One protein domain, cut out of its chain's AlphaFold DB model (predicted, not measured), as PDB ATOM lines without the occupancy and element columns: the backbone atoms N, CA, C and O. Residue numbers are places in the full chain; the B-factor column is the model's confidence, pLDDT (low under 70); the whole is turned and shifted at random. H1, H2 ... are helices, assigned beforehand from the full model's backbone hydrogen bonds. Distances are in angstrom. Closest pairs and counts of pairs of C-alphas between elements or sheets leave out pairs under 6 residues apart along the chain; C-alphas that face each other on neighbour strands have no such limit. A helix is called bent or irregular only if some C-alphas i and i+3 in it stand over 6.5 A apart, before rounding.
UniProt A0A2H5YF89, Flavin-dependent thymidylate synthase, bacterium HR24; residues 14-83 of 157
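AT A GLANCE: This is residues 14 to 83 of the 157 residues of the protein "Flavin-dependent thymidylate synthase" of bacterium HR24 (UniProt A0A2H5YF89). A long helical hairpin makes a rod: the single long helix H2 gives the length, and H3 folds back along its later part. At the other end of H2 sits the short helix H1, reached by residues 14 to 27, a stretch with no named element. The printed part has 70 residues with three named helices, H1, H2 and H3 in chain order, and no named strand; the class is all helix. The whole is loose, with a radius of gyration of the C-alphas of 14.9 A, and spans 49 by 17 by 15 A.

HOW THE PARTS SIT: H1, residues 28 to 31, and H2, residues 34 to 61, touch only at the corner by their tight link, where residues 36 to 40 of H2 alone take part. Their closest C-alphas, those of Ile 30 and Ala 36, are 5.3 A apart. H3, residues 68 to 82, touches residues 47 to 59 of H2 alone, and the closest C-alphas, those of Leu 58 and Ala 75, are 4.9 A apart. H2 and H3 form a hairpin and run opposite ways at a shallow tilt of 34 degrees, only just short of steep. H1 and H3 are apart. In H2 every O i to N i+4 pair is within hydrogen-bond range, in H3 8 of 11 are, and H1 is too short for such a pair.

IN THESE COORDINATES: H1 begins with C-alpha 28 at (255.167, 309.679, 156.108). H2 starts with C-alpha 34 at (255.509, 315.143, 166.009) and is 40.3 A long from first to last C-alpha. H3 is 22.7 A long and ends with C-alpha 82 at (264.962, 293.035, 168.131); it is neither bent nor irregular, but only just: C-alphas 79 and 82 are 6.5 A apart.

THE WHOLE: The two C-alphas farthest apart, those of Asn 33 and Pro 66, are 48.7 A apart. The printed part has no cut, and the link from H2 to H3 is short. Mean pLDDT of the printed part is 92.6, with residue 16 under 70.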
ATOM      1  N   GLN A  14     271.521 291.404 156.925       81.88
ATOM      2  CA  GLN A  14     271.666 291.707 158.359       81.88
ATOM      3  C   GLN A  14     272.374 290.601 159.176       81.88
ATOM      4  O   GLN A  14     272.664 290.754 160.354       81.88
ATOM      5  N   ARG A  15     272.641 289.426 158.584       78.56
ATOM      6  CA  ARG A  15     273.479 288.380 159.213       78.56
ATOM      7  C   ARG A  15     274.977 288.666 159.106       78.56
ATOM      8  O   ARG A  15     275.761 288.062 159.831       78.56
ATOM      9  N   TYR A  16     275.362 289.478 158.129       68.88
ATOM     10  CA  TYR A  16     276.750 289.710 157.738       68.88
ATOM     11  C   TYR A  16     277.147 291.169 157.951       68.88
ATOM     12  O   TYR A  16     278.258 291.424 158.416       68.88
ATOM     13  N   VAL A  17     276.239 292.100 157.662       78.19
ATOM     14  CA  VAL A  17     276.456 293.536 157.850       78.19
ATOM     15  C   VAL A  17     276.349 293.907 159.323       78.19
ATOM     16  O   VAL A  17     275.704 293.216 160.111       78.19
ATOM     17  N   ASP A  18     277.110 294.926 159.700       75.75
ATOM     18  CA  ASP A  18     277.037 295.517 161.024       75.75
ATOM     19  C   ASP A  18     275.927 296.565 161.045       75.75
ATOM     20  O   ASP A  18     276.051 297.593 160.391       75.75
ATOM     21  N   GLU A  19     274.853 296.286 161.777       77.88
ATOM     22  CA  GLU A  19     273.710 297.196 161.935       77.88
ATOM     23  C   GLU A  19     273.900 298.172 163.113       77.88
ATOM     24  O   GLU A  19     272.938 298.761 163.595       77.88
ATOM     25  N   SER A  20     275.132 298.332 163.616       73.38
ATOM     26  CA  SER A  20     275.424 299.276 164.706       73.38
ATOM     27  C   SER A  20     275.071 300.721 164.334       73.38
ATOM     28  O   SER A  20     274.561 301.447 165.180       73.38
ATOM     29  N   ASP A  21     275.243 301.082 163.059       77.88
ATOM     30  CA  ASP A  21     274.881 302.383 162.476       77.88
ATOM     31  C   ASP A  21     273.722 302.241 161.468       77.88
ATOM     32  O   ASP A  21     273.726 302.858 160.401       77.88
ATOM     33  N   ALA A  22     272.750 301.369 161.758       83.19
ATOM     34  CA  ALA A  22     271.607 301.168 160.873       83.19
ATOM     35  C   ALA A  22     270.785 302.455 160.716       83.19
ATOM     36  O   ALA A  22     270.446 303.120 161.698       83.19
ATOM     37  N   ALA A  23     270.415 302.777 159.478       90.44
ATOM     38  CA  ALA A  23     269.398 303.785 159.224       90.44
ATOM     39  C   ALA A  23     267.994 303.179 159.353       90.44
ATOM     40  O   ALA A  23     267.794 301.960 159.306       90.44
ATOM     41  N   PHE A  24     267.002 304.056 159.483       94.12
ATOM     42  CA  PHE A  24     265.605 303.672 159.620       94.12
ATOM     43  C   PHE A  24     264.725 304.481 158.671       94.12
ATOM     44  O   PHE A  24     264.887 305.693 158.527       94.12
ATOM     45  N   VAL A  25     263.770 303.804 158.040       96.00
ATOM     46  CA  VAL A  25     262.781 304.410 157.152       96.00
ATOM     47  C   VAL A  25     261.559 304.796 157.975       96.00
ATOM     48  O   VAL A  25     260.910 303.953 158.594       96.00
ATOM     49  N   VAL A  26     261.244 306.090 157.987       96.44
ATOM     50  CA  VAL A  26     260.096 306.631 158.719       96.44
ATOM     51  C   VAL A  26     258.895 306.721 157.773       96.44
ATOM     52  O   VAL A  26     258.983 307.418 156.762       96.44
ATOM     53  N   PRO A  27     257.755 306.075 158.080       95.31
ATOM     54  CA  PRO A  27     256.524 306.269 157.322       95.31
ATOM     55  C   PRO A  27     256.064 307.734 157.348       95.31
ATOM     56  O   PRO A  27     256.067 308.365 158.404       95.31
ATOM     57  N   ASP A  28     255.579 308.264 156.222       93.62
ATOM     58  CA  ASP A  28     255.167 309.679 156.108       93.62
ATOM     59  C   ASP A  28     254.122 310.098 157.144       93.62
ATOM     60  O   ASP A  28     254.157 311.203 157.685       93.62
ATOM     61  N   VAL A  29     253.180 309.203 157.439       94.62
ATOM     62  CA  VAL A  29     252.118 309.444 158.425       94.62
ATOM     63  C   VAL A  29     252.669 309.564 159.849       94.62
ATOM     64  O   VAL A  29     252.077 310.242 160.680       94.62
ATOM     65  N   ILE A  30     253.820 308.940 160.125       96.69
ATOM     66  CA  ILE A  30     254.559 309.106 161.379       96.69
ATOM     67  C   ILE A  30     255.378 310.399 161.323       96.69
ATOM     68  O   ILE A  30     255.319 311.188 162.259       96.69
ATOM     69  N   ALA A  31     256.092 310.652 160.222       95.94
ATOM     70  CA  ALA A  31     256.937 311.838 160.061       95.94
ATOM     71  C   ALA A  31     256.151 313.164 160.108       95.94
ATOM     72  O   ALA A  31     256.662 314.174 160.578       95.94
ATOM     73  N   SER A  32     254.898 313.160 159.650       95.75
ATOM     74  CA  SER A  32     254.006 314.331 159.653       95.75
ATOM     75  C   SER A  32     253.357 314.625 161.011       95.75
ATOM     76  O   SER A  32     252.673 315.640 161.153       95.75
ATOM     77  N   ASN A  33     253.560 313.773 162.019       98.06
ATOM     78  CA  ASN A  33     253.006 313.957 163.354       98.06
ATOM     79  C   ASN A  33     254.112 313.892 164.408       98.06
ATOM     80  O   ASN A  33     254.626 312.821 164.710       98.06
ATOM     81  N   GLU A  34     254.421 315.030 165.030       97.94
ATOM     82  CA  GLU A  34     255.509 315.143 166.009       97.94
ATOM     83  C   GLU A  34     255.398 314.116 167.147       97.94
ATOM     84  O   GLU A  34     256.370 313.444 167.481       97.94
ATOM     85  N   ARG A  35     254.191 313.902 167.692       98.19
ATOM     86  CA  ARG A  35     253.975 312.929 168.777       98.19
ATOM     87  C   ARG A  35     254.233 311.495 168.320       98.19
ATOM     88  O   ARG A  35     254.833 310.722 169.064       98.19
ATOM     89  N   ALA A  36     253.770 311.129 167.126       98.19
ATOM     90  CA  ALA A  36     254.022 309.809 166.554       98.19
ATOM     91  C   ALA A  36     255.513 309.620 166.256       98.19
ATOM     92  O   ALA A  36     256.072 308.576 166.587       98.19
ATOM     93  N   TYR A  37     256.164 310.647 165.705       98.00
ATOM     94  CA  TYR A  37     257.593 310.655 165.422       98.00
ATOM     95  C   TYR A  37     258.433 310.459 166.689       98.00
ATOM     96  O   TYR A  37     259.308 309.600 166.705       98.00
ATOM     97  N   THR A  38     258.122 311.153 167.790       98.25
ATOM     98  CA  THR A  38     258.812 310.951 169.078       98.25
ATOM     99  C   THR A  38     258.657 309.521 169.600       98.25
ATOM    100  O   THR A  38     259.614 308.933 170.102       98.25
ATOM    101  N   VAL A  39     257.457 308.938 169.493       98.19
ATOM    102  CA  VAL A  39     257.211 307.547 169.914       98.19
ATOM    103  C   VAL A  39     258.013 306.571 169.056       98.19
ATOM    104  O   VAL A  39     258.610 305.642 169.599       98.19
ATOM    105  N   PHE A  40     258.037 306.795 167.742       97.75
ATOM    106  CA  PHE A  40     258.805 306.000 166.792       97.75
ATOM    107  C   PHE A  40     260.304 306.079 167.087       97.75
ATOM    108  O   PHE A  40     260.937 305.039 167.252       97.75
ATOM    109  N   LEU A  41     260.852 307.288 167.235       96.75
ATOM    110  CA  LEU A  41     262.272 307.509 167.502       96.75
ATOM    111  C   LEU A  41     262.715 306.778 168.772       96.75
ATOM    112  O   LEU A  41     263.644 305.979 168.723       96.75
ATOM    113  N   ARG A  42     261.969 306.935 169.871       97.69
ATOM    114  CA  ARG A  42     262.256 306.230 171.129       97.69
ATOM    115  C   ARG A  42     262.244 304.707 170.969       97.69
ATOM    116  O   ARG A  42     263.041 304.017 171.598       97.69
ATOM    117  N   ALA A  43     261.315 304.165 170.179       97.25
ATOM    118  CA  ALA A  43     261.241 302.724 169.942       97.25
ATOM    119  C   ALA A  43     262.448 302.219 169.135       97.25
ATOM    120  O   ALA A  43     262.993 301.161 169.449       97.25
ATOM    121  N   ILE A  44     262.872 302.984 168.129       95.94
ATOM    122  CA  ILE A  44     264.045 302.685 167.308       95.94
ATOM    123  C   ILE A  44     265.336 302.757 168.127       95.94
ATOM    124  O   ILE A  44     266.117 301.810 168.096       95.94
ATOM    125  N   GLU A  45     265.528 303.814 168.918       95.19
ATOM    126  CA  GLU A  45     266.695 303.969 169.794       95.19
ATOM    127  C   GLU A  45     266.792 302.824 170.810       95.19
ATOM    128  O   GLU A  45     267.858 302.240 170.999       95.19
ATOM    129  N   ALA A  46     265.665 302.442 171.420       96.56
ATOM    130  CA  ALA A  46     265.619 301.313 172.345       96.56
ATOM    131  C   ALA A  46     265.960 299.981 171.653       96.56
ATOM    132  O   ALA A  46     266.708 299.174 172.206       96.56
ATOM    133  N   ALA A  47     265.445 299.752 170.442       95.88
ATOM    134  CA  ALA A  47     265.753 298.554 169.663       95.88
ATOM    135  C   ALA A  47     267.233 298.499 169.248       95.88
ATOM    136  O   ALA A  47     267.849 297.437 169.328       95.88
ATOM    137  N   GLN A  48     267.817 299.632 168.846       94.00
ATOM    138  CA  GLN A  48     269.228 299.731 168.472       94.00
ATOM    139  C   GLN A  48     270.147 299.504 169.679       94.00
ATOM    140  O   GLN A  48     271.092 298.722 169.586       94.00
ATOM    141  N   ALA A  49     269.839 300.111 170.829       95.31
ATOM    142  CA  ALA A  49     270.582 299.887 172.067       95.31
ATOM    143  C   ALA A  49     270.540 298.407 172.489       95.31
ATOM    144  O   ALA A  49     271.585 297.806 172.741       95.31
ATOM    145  N   ALA A  50     269.351 297.794 172.471       96.75
ATOM    146  CA  ALA A  50     269.191 296.371 172.768       96.75
ATOM    147  C   ALA A  50     269.947 295.479 171.770       96.75
ATOM    148  O   ALA A  50     270.533 294.470 172.156       96.75
ATOM    149  N   TYR A  51     269.966 295.842 170.484       95.50
ATOM    150  CA  TYR A  51     270.735 295.122 169.471       95.50
ATOM    151  C   TYR A  51     272.238 295.139 169.787       95.50
ATOM    152  O   TYR A  51     272.866 294.079 169.757       95.50
ATOM    153  N   LEU A  52     272.808 296.302 170.118       94.62
ATOM    154  CA  LEU A  52     274.229 296.441 170.455       94.62
ATOM    155  C   LEU A  52     274.607 295.604 171.684       94.62
ATOM    156  O   LEU A  52     275.570 294.838 171.631       94.62
ATOM    157  N   GLU A  53     273.800 295.684 172.743       96.81
ATOM    158  CA  GLU A  53     273.990 294.904 173.969       96.81
ATOM    159  C   GLU A  53     273.929 293.392 173.688       96.81
ATOM    160  O   GLU A  53     274.811 292.630 174.093       96.81
ATOM    161  N   LEU A  54     272.941 292.939 172.909       96.75
ATOM    162  CA  LEU A  54     272.835 291.535 172.506       96.75
ATOM    163  C   LEU A  54     274.033 291.082 171.667       96.75
ATOM    164  O   LEU A  54     274.493 289.950 171.826       96.75
ATOM    165  N   VAL A  55     274.545 291.926 170.765       94.12
ATOM    166  CA  VAL A  55     275.738 291.597 169.975       94.12
ATOM    167  C   VAL A  55     276.943 291.384 170.887       94.12
ATOM    168  O   VAL A  55     277.666 290.410 170.676       94.12
ATOM    169  N   GLU A  56     277.156 292.239 171.884       94.81
ATOM    170  CA  GLU A  56     278.261 292.110 172.838       94.81
ATOM    171  C   GLU A  56     278.156 290.812 173.652       94.81
ATOM    172  O   GLU A  56     279.069 289.979 173.610       94.81
ATOM    173  N   ILE A  57     277.002 290.579 174.289       97.50
ATOM    174  CA  ILE A  57     276.728 289.377 175.092       97.50
ATOM    175  C   ILE A  57     276.945 288.105 174.262       97.50
ATOM    176  O   ILE A  57     277.584 287.145 174.700       97.50
ATOM    177  N   LEU A  58     276.417 288.079 173.036       96.38
ATOM    178  CA  LEU A  58     276.512 286.902 172.180       96.38
ATOM    179  C   LEU A  58     277.920 286.715 171.600       96.38
ATOM    180  O   LEU A  58     278.334 285.576 171.380       96.38
ATOM    181  N   GLN A  59     278.681 287.786 171.363       92.81
ATOM    182  CA  GLN A  59     280.079 287.661 170.946       92.81
ATOM    183  C   GLN A  59     280.945 287.017 172.032       92.81
ATOM    184  O   GLN A  59     281.768 286.163 171.689       92.81
ATOM    185  N   ASP A  60     280.736 287.362 173.308       95.44
ATOM    186  CA  ASP A  60     281.406 286.680 174.423       95.44
ATOM    187  C   ASP A  60     280.928 285.227 174.553       95.44
ATOM    188  O   ASP A  60     281.748 284.311 174.641       95.44
ATOM    189  N   ARG A  61     279.619 284.967 174.410       95.69
ATOM    190  CA  ARG A  61     279.078 283.594 174.407       95.69
ATOM    191  C   ARG A  61     279.723 282.694 173.349       95.69
ATOM    192  O   ARG A  61     279.883 281.498 173.583       95.69
ATOM    193  N   PHE A  62     280.076 283.243 172.188       94.50
ATOM    194  CA  PHE A  62     280.717 282.511 171.092       94.50
ATOM    195  C   PHE A  62     282.245 282.705 171.038       94.50
ATOM    196  O   PHE A  62     282.856 282.418 170.005       94.50
ATOM    197  N   ARG A  63     282.892 283.167 172.119       94.06
ATOM    198  CA  ARG A  63     284.342 283.453 172.162       94.06
ATOM    199  C   ARG A  63     285.238 282.289 171.737       94.06
ATOM    200  O   ARG A  63     286.290 282.534 171.146       94.06
ATOM    201  N   ASP A  64     284.799 281.055 171.972       95.62
ATOM    202  CA  ASP A  64     285.560 279.839 171.667       95.62
ATOM    203  C   ASP A  64     285.486 279.434 170.187       95.62
ATOM    204  O   ASP A  64     286.228 278.561 169.745       95.62
ATOM    205  N   VAL A  65     284.624 280.077 169.387       95.19
ATOM    206  CA  VAL A  65     284.549 279.850 167.937       95.19
ATOM    207  C   VAL A  65     285.797 280.452 167.277       95.19
ATOM    208  O   VAL A  65     285.910 281.681 167.264       95.19
ATOM    209  N   PRO A  66     286.720 279.657 166.694       93.31
ATOM    210  CA  PRO A  66     287.997 280.175 166.190       93.31
ATOM    211  C   PRO A  66     287.829 281.129 165.001       93.31
ATOM    212  O   PRO A  66     288.536 282.130 164.889       93.31
ATOM    213  N   ASP A  67     286.856 280.849 164.131       94.81
ATOM    214  CA  ASP A  67     286.525 281.709 162.998       94.81
ATOM    215  C   ASP A  67     285.775 282.965 163.474       94.81
ATOM    216  O   ASP A  67     284.594 282.936 163.834       94.81
ATOM    217  N   ARG A  68     286.472 284.103 163.422       89.44
ATOM    218  CA  ARG A  68     285.946 285.431 163.768       89.44
ATOM    219  C   ARG A  68     284.721 285.826 162.938       89.44
ATOM    220  O   ARG A  68     283.826 286.497 163.457       89.44
ATOM    221  N   THR A  69     284.667 285.438 161.667       88.19
ATOM    222  CA  THR A  69     283.542 285.739 160.772       88.19
ATOM    223  C   THR A  69     282.317 284.939 161.184       88.19
ATOM    224  O   THR A  69     281.230 285.501 161.334       88.19
ATOM    225  N   LEU A  70     282.497 283.641 161.440       90.94
ATOM    226  CA  LEU A  70     281.433 282.780 161.946       90.94
ATOM    227  C   LEU A  70     280.922 283.263 163.308       90.94
ATOM    228  O   LEU A  70     279.711 283.363 163.500       90.94
ATOM    229  N   ARG A  71     281.823 283.645 164.219       91.38
ATOM    230  CA  ARG A  71     281.478 284.191 165.539       91.38
ATOM    231  C   ARG A  71     280.572 285.419 165.438       91.38
ATOM    232  O   ARG A  71     279.498 285.452 166.033       91.38
ATOM    233  N   ARG A  72     280.970 286.406 164.629       88.69
ATOM    234  CA  ARG A  72     280.177 287.625 164.385       88.69
ATOM    235  C   ARG A  72     278.819 287.305 163.772       88.69
ATOM    236  O   ARG A  72     277.810 287.851 164.206       88.69
ATOM    237  N   LYS A  73     278.787 286.396 162.798       91.00
ATOM    238  CA  LYS A  73     277.551 285.945 162.151       91.00
ATOM    239  C   LYS A  73     276.584 285.298 163.146       91.00
ATOM    240  O   LYS A  73     275.391 285.581 163.081       91.00
ATOM    241  N   LEU A  74     277.075 284.445 164.050       92.44
ATOM    242  CA  LEU A  74     276.259 283.781 165.074       92.44
ATOM    243  C   LEU A  74     275.642 284.781 166.060       92.44
ATOM    244  O   LEU A  74     274.455 284.666 166.361       92.44
ATOM    245  N   ALA A  75     276.410 285.779 166.500       92.94
ATOM    246  CA  ALA A  75     275.903 286.840 167.366       92.94
ATOM    247  C   ALA A  75     274.852 287.707 166.649       92.94
ATOM    248  O   ALA A  75     273.700 287.790 167.079       92.94
ATOM    249  N   ARG A  76     275.207 288.281 165.492       92.38
ATOM    250  CA  ARG A  76     274.344 289.219 164.751       92.38
ATOM    251  C   ARG A  76     273.038 288.590 164.272       92.38
ATOM    252  O   ARG A  76     271.988 289.223 164.348       92.38
ATOM    253  N   GLN A  77     273.060 287.335 163.809       93.31
ATOM    254  CA  GLN A  77     271.846 286.692 163.289       93.31
ATOM    255  C   GLN A  77     270.755 286.488 164.353       93.31
ATOM    256  O   GLN A  77     269.589 286.377 163.970       93.31
ATOM    257  N   ALA A  78     271.139 286.406 165.633       94.50
ATOM    258  CA  ALA A  78     270.225 286.316 166.766       94.50
ATOM    259  C   ALA A  78     269.877 287.711 167.305       94.50
ATOM    260  O   ALA A  78     268.695 288.004 167.486       94.50
ATOM    261  N   ALA A  79     270.871 288.592 167.467       94.69
ATOM    262  CA  ALA A  79     270.665 289.958 167.952       94.69
ATOM    263  C   ALA A  79     269.679 290.750 167.082       94.69
ATOM    264  O   ALA A  79     268.807 291.425 167.611       94.69
ATOM    265  N   ARG A  80     269.714 290.592 165.751       92.50
ATOM    266  CA  ARG A  80     268.781 291.274 164.829       92.50
ATOM    267  C   ARG A  80     267.293 290.980 165.069       92.50
ATOM    268  O   ARG A  80     266.457 291.608 164.437       92.50
ATOM    269  N   SER A  81     266.945 290.012 165.921       94.56
ATOM    270  CA  SER A  81     265.547 289.707 166.262       94.56
ATOM    271  C   SER A  81     264.813 290.865 166.943       94.56
ATOM    272  O   SER A  81     263.587 290.893 166.893       94.56
ATOM    273  N   VAL A  82     265.544 291.819 167.535       95.44
ATOM    274  CA  VAL A  82     264.962 293.035 168.131       95.44
ATOM    275  C   VAL A  82     264.820 294.190 167.137       95.44
ATOM    276  O   VAL A  82     264.128 295.159 167.434       95.44
ATOM    277  N   LEU A  83     265.446 294.100 165.957       93.38
ATOM    278  CA  LEU A  83     265.333 295.128 164.922       93.38
ATOM    279  C   LEU A  83     263.960 295.048 164.242       93.38
ATOM    280  O   LEU A  83     263.492 293.976 163.853       93.38
TER     281      LEU A  83